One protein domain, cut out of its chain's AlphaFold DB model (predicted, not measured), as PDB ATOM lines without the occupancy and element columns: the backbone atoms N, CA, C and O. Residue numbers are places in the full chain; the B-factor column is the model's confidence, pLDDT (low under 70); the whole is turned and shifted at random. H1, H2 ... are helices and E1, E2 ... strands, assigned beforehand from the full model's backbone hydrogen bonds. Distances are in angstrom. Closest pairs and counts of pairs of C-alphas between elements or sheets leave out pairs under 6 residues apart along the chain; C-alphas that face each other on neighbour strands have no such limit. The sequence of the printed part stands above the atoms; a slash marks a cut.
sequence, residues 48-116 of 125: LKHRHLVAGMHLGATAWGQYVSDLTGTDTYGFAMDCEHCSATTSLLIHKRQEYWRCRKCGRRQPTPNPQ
ATOM      1  N   LEU A  48      -2.748 161.590  37.306       87.31
ATOM      2  CA  LEU A  48      -1.452 162.271  37.371       87.31
ATOM      3  C   LEU A  48      -0.669 161.876  38.626       87.31
ATOM      4  O   LEU A  48       0.514 161.556  38.528       87.31
ATOM      5  N   LYS A  49      -1.321 161.846  39.793       83.94
ATOM      6  CA  LYS A  49      -0.699 161.399  41.049       83.94
ATOM      7  C   LYS A  49      -0.175 159.974  40.934       83.94
ATOM      8  O   LYS A  49       0.963 159.719  41.318       83.94
ATOM      9  N   HIS A  50      -0.974 159.071  40.369       79.94
ATOM     10  CA  HIS A  50      -0.567 157.689  40.153       79.94
ATOM     11  C   HIS A  50       0.654 157.597  39.226       79.94
ATOM     12  O   HIS A  50       1.633 156.946  39.578       79.94
ATOM     13  N   ARG A  51       0.667 158.333  38.104       77.88
ATOM     14  CA  ARG A  51       1.837 158.397  37.208       77.88
ATOM     15  C   ARG A  51       3.100 158.890  37.917       77.88
ATOM     16  O   ARG A  51       4.153 158.282  37.755       77.88
ATOM     17  N   HIS A  52       3.003 159.956  38.711       81.50
ATOM     18  CA  HIS A  52       4.149 160.469  39.467       81.50
ATOM     19  C   HIS A  52       4.644 159.481  40.528       81.50
ATOM     20  O   HIS A  52       5.852 159.321  40.687       81.50
ATOM     21  N   LEU A  53       3.732 158.788  41.216       79.50
ATOM     22  CA  LEU A  53       4.081 157.743  42.177       79.50
ATOM     23  C   LEU A  53       4.855 156.605  41.496       79.50
ATOM     24  O   LEU A  53       5.928 156.228  41.964       79.50
ATOM     25  N   VAL A  54       4.344 156.097  40.372       79.38
ATOM     26  CA  VAL A  54       4.974 155.012  39.603       79.38
ATOM     27  C   VAL A  54       6.343 155.439  39.070       79.38
ATOM     28  O   VAL A  54       7.297 154.668  39.175       79.38
ATOM     29  N   ALA A  55       6.469 156.663  38.550       75.88
ATOM     30  CA  ALA A  55       7.740 157.201  38.062       75.88
ATOM     31  C   ALA A  55       8.781 157.343  39.187       75.88
ATOM     32  O   ALA A  55       9.928 156.932  39.025       75.88
ATOM     33  N   GLY A  56       8.384 157.860  40.355       77.56
ATOM     34  CA  GLY A  56       9.269 157.946  41.520       77.56
ATOM     35  C   GLY A  56       9.725 156.570  42.015       77.56
ATOM     36  O   GLY A  56      10.902 156.376  42.312       77.56
ATOM     37  N   MET A  57       8.816 155.590  42.040       82.19
ATOM     38  CA  MET A  57       9.154 154.206  42.381       82.19
ATOM     39  C   MET A  57      10.094 153.559  41.359       82.19
ATOM     40  O   MET A  57      10.968 152.800  41.767       82.19
ATOM     41  N   HIS A  58       9.950 153.859  40.062       80.44
ATOM     42  CA  HIS A  58      10.891 153.393  39.040       80.44
ATOM     43  C   HIS A  58      12.293 153.914  39.311       80.44
ATOM     44  O   HIS A  58      13.200 153.106  39.450       80.44
ATOM     45  N   LEU A  59      12.459 155.232  39.459       77.81
ATOM     46  CA  LEU A  59      13.771 155.840  39.702       77.81
ATOM     47  C   LEU A  59      14.451 155.244  40.942       77.81
ATOM     48  O   LEU A  59      15.626 154.886  40.893       77.81
ATOM     49  N   GLY A  60      13.697 155.077  42.034       80.25
ATOM     50  CA  GLY A  60      14.205 154.443  43.250       80.25
ATOM     51  C   GLY A  60      14.586 152.974  43.046       80.25
ATOM     52  O   GLY A  60      15.642 152.544  43.505       80.25
ATOM     53  N   ALA A  61      13.758 152.204  42.336       82.88
ATOM     54  CA  ALA A  61      14.040 150.803  42.048       82.88
ATOM     55  C   ALA A  61      15.254 150.646  41.123       82.88
ATOM     56  O   ALA A  61      16.084 149.780  41.375       82.88
ATOM     57  N   THR A  62      15.401 151.487  40.101       81.50
ATOM     58  CA  THR A  62      16.538 151.455  39.172       81.50
ATOM     59  C   THR A  62      17.841 151.800  39.877       81.50
ATOM     60  O   THR A  62      18.797 151.036  39.761       81.50
ATOM     61  N   ALA A  63      17.864 152.865  40.686       82.25
ATOM     62  CA  ALA A  63      19.033 153.217  41.492       82.25
ATOM     63  C   ALA A  63      19.422 152.090  42.464       82.25
ATOM     64  O   ALA A  63      20.597 151.749  42.595       82.25
ATOM     65  N   TRP A  64      18.432 151.464  43.110       80.94
ATOM     66  CA  TRP A  64      18.666 150.315  43.986       80.94
ATOM     67  C   TRP A  64      19.174 149.085  43.220       80.94
ATOM     68  O   TRP A  64      20.084 148.407  43.685       80.94
ATOM     69  N   GLY A  65      18.623 148.822  42.033       83.44
ATOM     70  CA  GLY A  65      19.076 147.774  41.121       83.44
ATOM     71  C   GLY A  65      20.543 147.920  40.753       83.44
ATOM     72  O   GLY A  65      21.307 146.975  40.915       83.44
ATOM     73  N   GLN A  66      20.940 149.122  40.340       83.56
ATOM     74  CA  GLN A  66      22.324 149.430  39.998       83.56
ATOM     75  C   GLN A  66      23.257 149.263  41.204       83.56
ATOM     76  O   GLN A  66      24.264 148.573  41.096       83.56
ATOM     77  N   TYR A  67      22.877 149.790  42.373       84.38
ATOM     78  CA  TYR A  67      23.655 149.625  43.603       84.38
ATOM     79  C   TYR A  67      23.875 148.150  43.973       84.38
ATOM     80  O   TYR A  67      24.987 147.755  44.321       84.38
ATOM     81  N   VAL A  68      22.829 147.319  43.890       83.56
ATOM     82  CA  VAL A  68      22.952 145.878  44.158       83.56
ATOM     83  C   VAL A  68      23.841 145.216  43.111       83.56
ATOM     84  O   VAL A  68      24.708 144.438  43.489       83.56
ATOM     85  N   SER A  69      23.674 145.558  41.831       85.56
ATOM     86  CA  SER A  69      24.496 145.030  40.741       85.56
ATOM     87  C   SER A  69      25.983 145.318  40.947       85.56
ATOM     88  O   SER A  69      26.802 144.411  40.793       85.56
ATOM     89  N   ASP A  70      26.323 146.545  41.347       87.00
ATOM     90  CA  ASP A  70      27.697 146.962  41.634       87.00
ATOM     91  C   ASP A  70      28.264 146.239  42.867       87.00
ATOM     92  O   ASP A  70      29.428 145.838  42.878       87.00
ATOM     93  N   LEU A  71      27.440 146.025  43.899       87.62
ATOM     94  CA  LEU A  71      27.852 145.374  45.146       87.62
ATOM     95  C   LEU A  71      28.089 143.867  44.980       87.62
ATOM     96  O   LEU A  71      29.019 143.314  45.568       87.62
ATOM     97  N   THR A  72      27.221 143.181  44.238       84.88
ATOM     98  CA  THR A  72      27.246 141.716  44.111       84.88
ATOM     99  C   THR A  72      27.963 141.235  42.855       84.88
ATOM    100  O   THR A  72      28.211 140.035  42.727       84.88
ATOM    101  N   GLY A  73      28.268 142.132  41.912       84.00
ATOM    102  CA  GLY A  73      28.792 141.778  40.592       84.00
ATOM    103  C   GLY A  73      27.795 140.985  39.741       84.00
ATOM    104  O   GLY A  73      28.194 140.289  38.809       84.00
ATOM    105  N   THR A  74      26.503 141.026  40.080       80.12
ATOM    106  CA  THR A  74      25.462 140.300  39.350       80.12
ATOM    107  C   THR A  74      24.558 141.256  38.598       80.12
ATOM    108  O   THR A  74      23.983 142.136  39.228       80.12
ATOM    109  N   ASP A  75      24.314 140.986  37.314       81.12
ATOM    110  CA  ASP A  75      23.371 141.736  36.475       81.12
ATOM    111  C   ASP A  75      21.952 141.737  37.073       81.12
ATOM    112  O   ASP A  75      21.124 140.848  36.811       81.12
ATOM    113  N   THR A  76      21.672 142.752  37.882       81.19
ATOM    114  CA  THR A  76      20.374 143.017  38.495       81.19
ATOM    115  C   THR A  76      19.915 144.401  38.082       81.19
ATOM    116  O   THR A  76      20.703 145.333  37.965       81.19
ATOM    117  N   TYR A  77      18.622 144.534  37.825       78.62
ATOM    118  CA  TYR A  77      17.998 145.823  37.572       78.62
ATOM    119  C   TYR A  77      16.722 145.918  38.385       78.62
ATOM    120  O   TYR A  77      16.087 144.913  38.720       78.62
ATOM    121  N   GLY A  78      16.362 147.147  38.731       80.69
ATOM    122  CA  GLY A  78      15.118 147.420  39.417       80.69
ATOM    123  C   GLY A  78      14.232 148.354  38.615       80.69
ATOM    124  O   GLY A  78      14.693 149.222  37.877       80.69
ATOM    125  N   PHE A  79      12.937 148.129  38.751       78.75
ATOM    126  CA  PHE A  79      11.879 148.907  38.121       78.75
ATOM    127  C   PHE A  79      10.612 148.762  38.960       78.75
ATOM    128  O   PHE A  79      10.517 147.882  39.822       78.75
ATOM    129  N   ALA A  80       9.631 149.633  38.736       82.44
ATOM    130  CA  ALA A  80       8.304 149.447  39.303       82.44
ATOM    131  C   ALA A  80       7.328 149.033  38.205       82.44
ATOM    132  O   ALA A  80       7.544 149.300  37.037       82.44
ATOM    133  N   MET A  81       6.258 148.333  38.537       81.12
ATOM    134  CA  MET A  81       5.219 148.046  37.550       81.12
ATOM    135  C   MET A  81       3.908 147.702  38.225       81.12
ATOM    136  O   MET A  81       3.881 147.273  39.383       81.12
ATOM    137  N   ASP A  82       2.832 147.848  37.468       86.25
ATOM    138  CA  ASP A  82       1.512 147.421  37.890       86.25
ATOM    139  C   ASP A  82       1.285 145.959  37.522       86.25
ATOM    140  O   ASP A  82       1.606 145.491  36.432       86.25
ATOM    141  N   CYS A  83       0.695 145.209  38.448       86.94
ATOM    142  CA  CYS A  83       0.222 143.870  38.142       86.94
ATOM    143  C   CYS A  83      -0.970 143.936  37.176       86.94
ATOM    144  O   CYS A  83      -2.013 144.466  37.552       86.94
ATOM    145  N   GLU A  84      -0.887 143.285  36.014       88.06
ATOM    146  CA  GLU A  84      -1.983 143.249  35.026       88.06
ATOM    147  C   GLU A  84      -3.304 142.708  35.598       88.06
ATOM    148  O   GLU A  84      -4.386 143.055  35.138       88.06
ATOM    149  N   HIS A  85      -3.230 141.856  36.627       89.75
ATOM    150  CA  HIS A  85      -4.415 141.234  37.210       89.75
ATOM    151  C   HIS A  85      -5.101 142.075  38.291       89.75
ATOM    152  O   HIS A  85      -6.320 142.030  38.416       89.75
ATOM    153  N   CYS A  86      -4.332 142.770  39.134       88.06
ATOM    154  CA  CYS A  86      -4.875 143.438  40.326       88.06
ATOM    155  C   CYS A  86      -4.503 144.920  40.439       88.06
ATOM    156  O   CYS A  86      -4.785 145.532  41.472       88.06
ATOM    157  N   SER A  87      -3.836 145.456  39.413       85.88
ATOM    158  CA  SER A  87      -3.394 146.849  39.276       85.88
ATOM    159  C   SER A  87      -2.602 147.372  40.477       85.88
ATOM    160  O   SER A  87      -2.585 148.563  40.759       85.88
ATOM    161  N   ALA A  88      -1.974 146.466  41.229       84.88
ATOM    162  CA  ALA A  88      -1.114 146.828  42.340       84.88
ATOM    163  C   ALA A  88       0.281 147.147  41.815       84.88
ATOM    164  O   ALA A  88       0.920 146.269  41.228       84.88
ATOM    165  N   THR A  89       0.737 148.369  42.076       83.62
ATOM    166  CA  THR A  89       2.103 148.808  41.801       83.62
ATOM    167  C   THR A  89       3.071 148.139  42.768       83.62
ATOM    168  O   THR A  89       2.846 148.126  43.981       83.62
ATOM    169  N   THR A  90       4.162 147.583  42.251       80.88
ATOM    170  CA  THR A  90       5.252 147.045  43.068       80.88
ATOM    171  C   THR A  90       6.595 147.448  42.477       80.88
ATOM    172  O   THR A  90       6.769 147.411  41.263       80.88
ATOM    173  N   SER A  91       7.548 147.812  43.331       79.50
ATOM    174  CA  SER A  91       8.964 147.904  42.972       79.50
ATOM    175  C   SER A  91       9.590 146.517  43.067       79.50
ATOM    176  O   SER A  91       9.359 145.803  44.050       79.50
ATOM    177  N   LEU A  92      10.364 146.123  42.065       79.44
ATOM    178  CA  LEU A  92      11.001 144.814  41.984       79.44
ATOM    179  C   LEU A  92      12.486 144.990  41.712       79.44
ATOM    180  O   LEU A  92      12.883 145.899  40.991       79.44
ATOM    181  N   LEU A  93      13.280 144.090  42.285       80.38
ATOM    182  CA  LEU A  93      14.672 143.870  41.927       80.38
ATOM    183  C   LEU A  93      14.733 142.513  41.238       80.38
ATOM    184  O   LEU A  93      14.335 141.509  41.833       80.38
ATOM    185  N   ILE A  94      15.151 142.492  39.980       79.38
ATOM    186  CA  ILE A  94      15.078 141.304  39.140       79.38
ATOM    187  C   ILE A  94      16.446 141.030  38.529       79.38
ATOM    188  O   ILE A  94      17.133 141.924  38.035       79.38
ATOM    189  N   HIS A  95      16.847 139.763  38.582       77.94
ATOM    190  CA  HIS A  95      18.022 139.297  37.862       77.94
ATOM    191  C   HIS A  95      17.745 139.273  36.366       77.94
ATOM    192  O   HIS A  95      16.683 138.839  35.927       77.94
ATOM    193  N   LYS A  96      18.749 139.598  35.556       71.88
ATOM    194  CA  LYS A  96      18.605 139.635  34.096       71.88
ATOM    195  C   LYS A  96      18.164 138.335  33.433       71.88
ATOM    196  O   LYS A  96      17.587 138.375  32.355       71.88
ATOM    197  N   ARG A  97      18.370 137.195  34.092       77.19
ATOM    198  CA  ARG A  97      17.930 135.873  33.611       77.19
ATOM    199  C   ARG A  97      16.530 135.467  34.079       77.19
ATOM    200  O   ARG A  97      16.076 134.378  33.752       77.19
ATOM    201  N   GLN A  98      15.866 136.281  34.891       80.19
ATOM    202  CA  GLN A  98      14.565 135.944  35.447       80.19
ATOM    203  C   GLN A  98      13.452 136.377  34.486       80.19
ATOM    204  O   GLN A  98      13.162 137.559  34.337       80.19
ATOM    205  N   GLU A  99      12.790 135.398  33.872       84.50
ATOM    206  CA  GLU A  99      11.739 135.606  32.863       84.50
ATOM    207  C   GLU A  99      10.384 136.022  33.451       84.50
ATOM    208  O   GLU A  99       9.518 136.526  32.737       84.50
ATOM    209  N   TYR A 100      10.175 135.794  34.750       86.50
ATOM    210  CA  TYR A 100       8.923 136.117  35.427       86.50
ATOM    211  C   TYR A 100       9.138 136.622  36.852       86.50
ATOM    212  O   TYR A 100      10.022 136.167  37.583       86.50
ATOM    213  N   TRP A 101       8.228 137.473  37.309       85.69
ATOM    214  CA  TRP A 101       8.105 137.887  38.704       85.69
ATOM    215  C   TRP A 101       6.744 137.475  39.259       85.69
ATOM    216  O   TRP A 101       5.821 137.128  38.523       85.69
ATOM    217  N   ARG A 102       6.614 137.461  40.586       87.19
ATOM    218  CA  ARG A 102       5.360 137.113  41.259       87.19
ATOM    219  C   ARG A 102       4.796 138.344  41.954       87.19
ATOM    220  O   ARG A 102       5.471 138.951  42.779       87.19
ATOM    221  N   CYS A 103       3.543 138.684  41.668       87.75
ATOM    222  CA  CYS A 103       2.880 139.785  42.351       87.75
ATOM    223  C   CYS A 103       2.705 139.478  43.840       87.75
ATOM    224  O   CYS A 103       2.105 138.468  44.203       87.75
ATOM    225  N   ARG A 104       3.175 140.382  44.707       85.00
ATOM    226  CA  ARG A 104       3.065 140.225  46.165       85.00
ATOM    227  C   ARG A 104       1.618 140.252  46.663       85.00
ATOM    228  O   ARG A 104       1.319 139.624  47.670       85.00
ATOM    229  N   LYS A 105       0.723 140.956  45.957       87.12
ATOM    230  CA  LYS A 105      -0.691 141.102  46.338       87.12
ATOM    231  C   LYS A 105      -1.544 139.902  45.926       87.12
ATOM    232  O   LYS A 105      -2.295 139.393  46.745       87.12
ATOM    233  N   CYS A 106      -1.459 139.469  44.667       91.19
ATOM    234  CA  CYS A 106      -2.329 138.411  44.133       91.19
ATOM    235  C   CYS A 106      -1.621 137.072  43.883       91.19
ATOM    236  O   CYS A 106      -2.262 136.112  43.469       91.19
ATOM    237  N   GLY A 107      -0.301 136.992  44.070       89.44
ATOM    238  CA  GLY A 107       0.480 135.765  43.897       89.44
ATOM    239  C   GLY A 107       0.643 135.289  42.448       89.44
ATOM    240  O   GLY A 107       1.330 134.293  42.219       89.44
ATOM    241  N   ARG A 108       0.046 135.974  41.460       90.38
ATOM    242  CA  ARG A 108       0.174 135.597  40.046       90.38
ATOM    243  C   ARG A 108       1.583 135.851  39.529       90.38
ATOM    244  O   ARG A 108       2.208 136.852  39.885       90.38
ATOM    245  N   ARG A 109       2.057 134.941  38.674       90.38
ATOM    246  CA  ARG A 109       3.265 135.154  37.873       90.38
ATOM    247  C   ARG A 109       2.942 136.105  36.728       90.38
ATOM    248  O   ARG A 109       1.866 136.016  36.144       90.38
ATOM    249  N   GLN A 110       3.872 136.996  36.459       87.19
ATOM    250  CA  GLN A 110       3.805 138.036  35.449       87.19
ATOM    251  C   GLN A 110       5.126 137.994  34.676       87.19
ATOM    252  O   GLN A 110       6.160 137.702  35.291       87.19
ATOM    253  N   PRO A 111       5.117 138.234  33.360       86.69
ATOM    254  CA  PRO A 111       6.349 138.287  32.591       86.69
ATOM    255  C   PRO A 111       7.227 139.427  33.111       86.69
ATOM    256  O   PRO A 111       6.741 140.512  33.446       86.69
ATOM    257  N   THR A 112       8.525 139.169  33.211       82.06
ATOM    258  CA  THR A 112       9.500 140.230  33.431       82.06
ATOM    259  C   THR A 112       9.549 141.072  32.158       82.06
ATOM    260  O   THR A 112       9.768 140.507  31.082       82.06
ATOM    261  N   PRO A 113       9.324 142.394  32.227       73.62
ATOM    262  CA  PRO A 113       9.540 143.253  31.076       73.62
ATOM    263  C   PRO A 113      10.986 143.094  30.610       73.62
ATOM    264  O   PRO A 113      11.915 143.169  31.413       73.62
ATOM    265  N   ASN A 114      11.166 142.833  29.314       67.12
ATOM    266  CA  ASN A 114      12.494 142.777  28.725       67.12
ATOM    267  C   ASN A 114      13.148 144.145  28.960       67.12
ATOM    268  O   ASN A 114      12.561 145.141  28.525       67.12
ATOM    269  N   PRO A 115      14.296 144.229  29.653       59.28
ATOM    270  CA  PRO A 115      15.034 145.472  29.723       59.28
ATOM    271  C   PRO A 115      15.492 145.758  28.296       59.28
ATOM    272  O   PRO A 115      16.499 145.218  27.837       59.28
ATOM    273  N   GLN A 116      14.720 146.549  27.547       52.19
ATOM    274  CA  GLN A 116      15.267 147.139  26.342       52.19
ATOM    275  C   GLN A 116      16.482 147.934  26.815       52.19
ATOM    276  O   GLN A 116      16.344 148.724  27.752       52.19
TER     277      GLN A 116
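Overview. This is residues 48 to 116 of the 125 residues of the protein "Ribosomal protein S6E (S10)" of Haloferula luteola (UniProt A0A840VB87). One long helix, H1, runs over a ribbon of two longer strands, the hairpin E1 and E2, and a small second hairpin, E3 and E4, lies beyond that ribbon, away from the helix. The ribbon is the middle of the three parts; the helix packs on it well, mostly over E1, while the small hairpin comes near it loosely. The printed part has 69 residues, with one named helix and four named strands in the order H1, E1, E2, E3, E4; each pair of strands is its own antiparallel sheet of two, E1 - E2 and E3 - E4. The class is mixed, helices and strands, and the whole is compact, with a radius of gyration of the C-alphas of 12.1 A and spans of 33 by 26 by 21 A.

Along the chain. Find C-alpha 48 at (-1.452, 162.271, 37.371); from there H1, residues 48 to 72, runs 35.9 A to C-alpha 72 at (27.246, 141.716, 44.111). E1 follows as residues 76 to 82, 19.4 A from first to last C-alpha, and E2 as residues 89 to 95, 19.0 A. Further along come two short strands, each of 6.9 A: E3, residues 100 to 102, and E4, residues 109 to 111, which ends at C-alpha 111 at (6.349, 138.287, 32.591).

Arrangement. Begin with the hairpin of E1 and E2, antiparallel at 156 degrees between their directions. Look there for N 77 and O 94, 3.0 A apart, and N 92 and O 79, 2.9 A apart, both within hydrogen-bond range. H1 comes nearest to E1 at the C-alphas of Gly 65 and Tyr 77, 4.2 A apart, with 31 pairs of C-alphas within 8 A. Its closest C-alphas to E2 are those of Ala 61 and Ser 91, 5.9 A apart. In H1 every O i to N i+4 pair is within hydrogen-bond range. E3 and E4 form the other hairpin, antiparallel at 145 degrees, with N 101 and O 110 at 2.9 A and N 110 and O 101 at 2.8 A, both within hydrogen-bond range. Between E2 and E3 the closest C-alphas are those of Ile 94 and Trp 101, 7.8 A apart. H1 is apart from E3 and from E4, and E2 is apart from E4.

Size, cuts and confidence. The two C-alphas farthest apart are those of Leu 48 and Gly 73, at 36.7 A. The printed part has no cut. The links H1 to E1 and E2 to E3 are tight, those from E1 to E2 and from E3 to E4 are short, and no link is long. The mean pLDDT of the printed part is 81.9; the model's confidence is low, under 70, at residues 114 to 116.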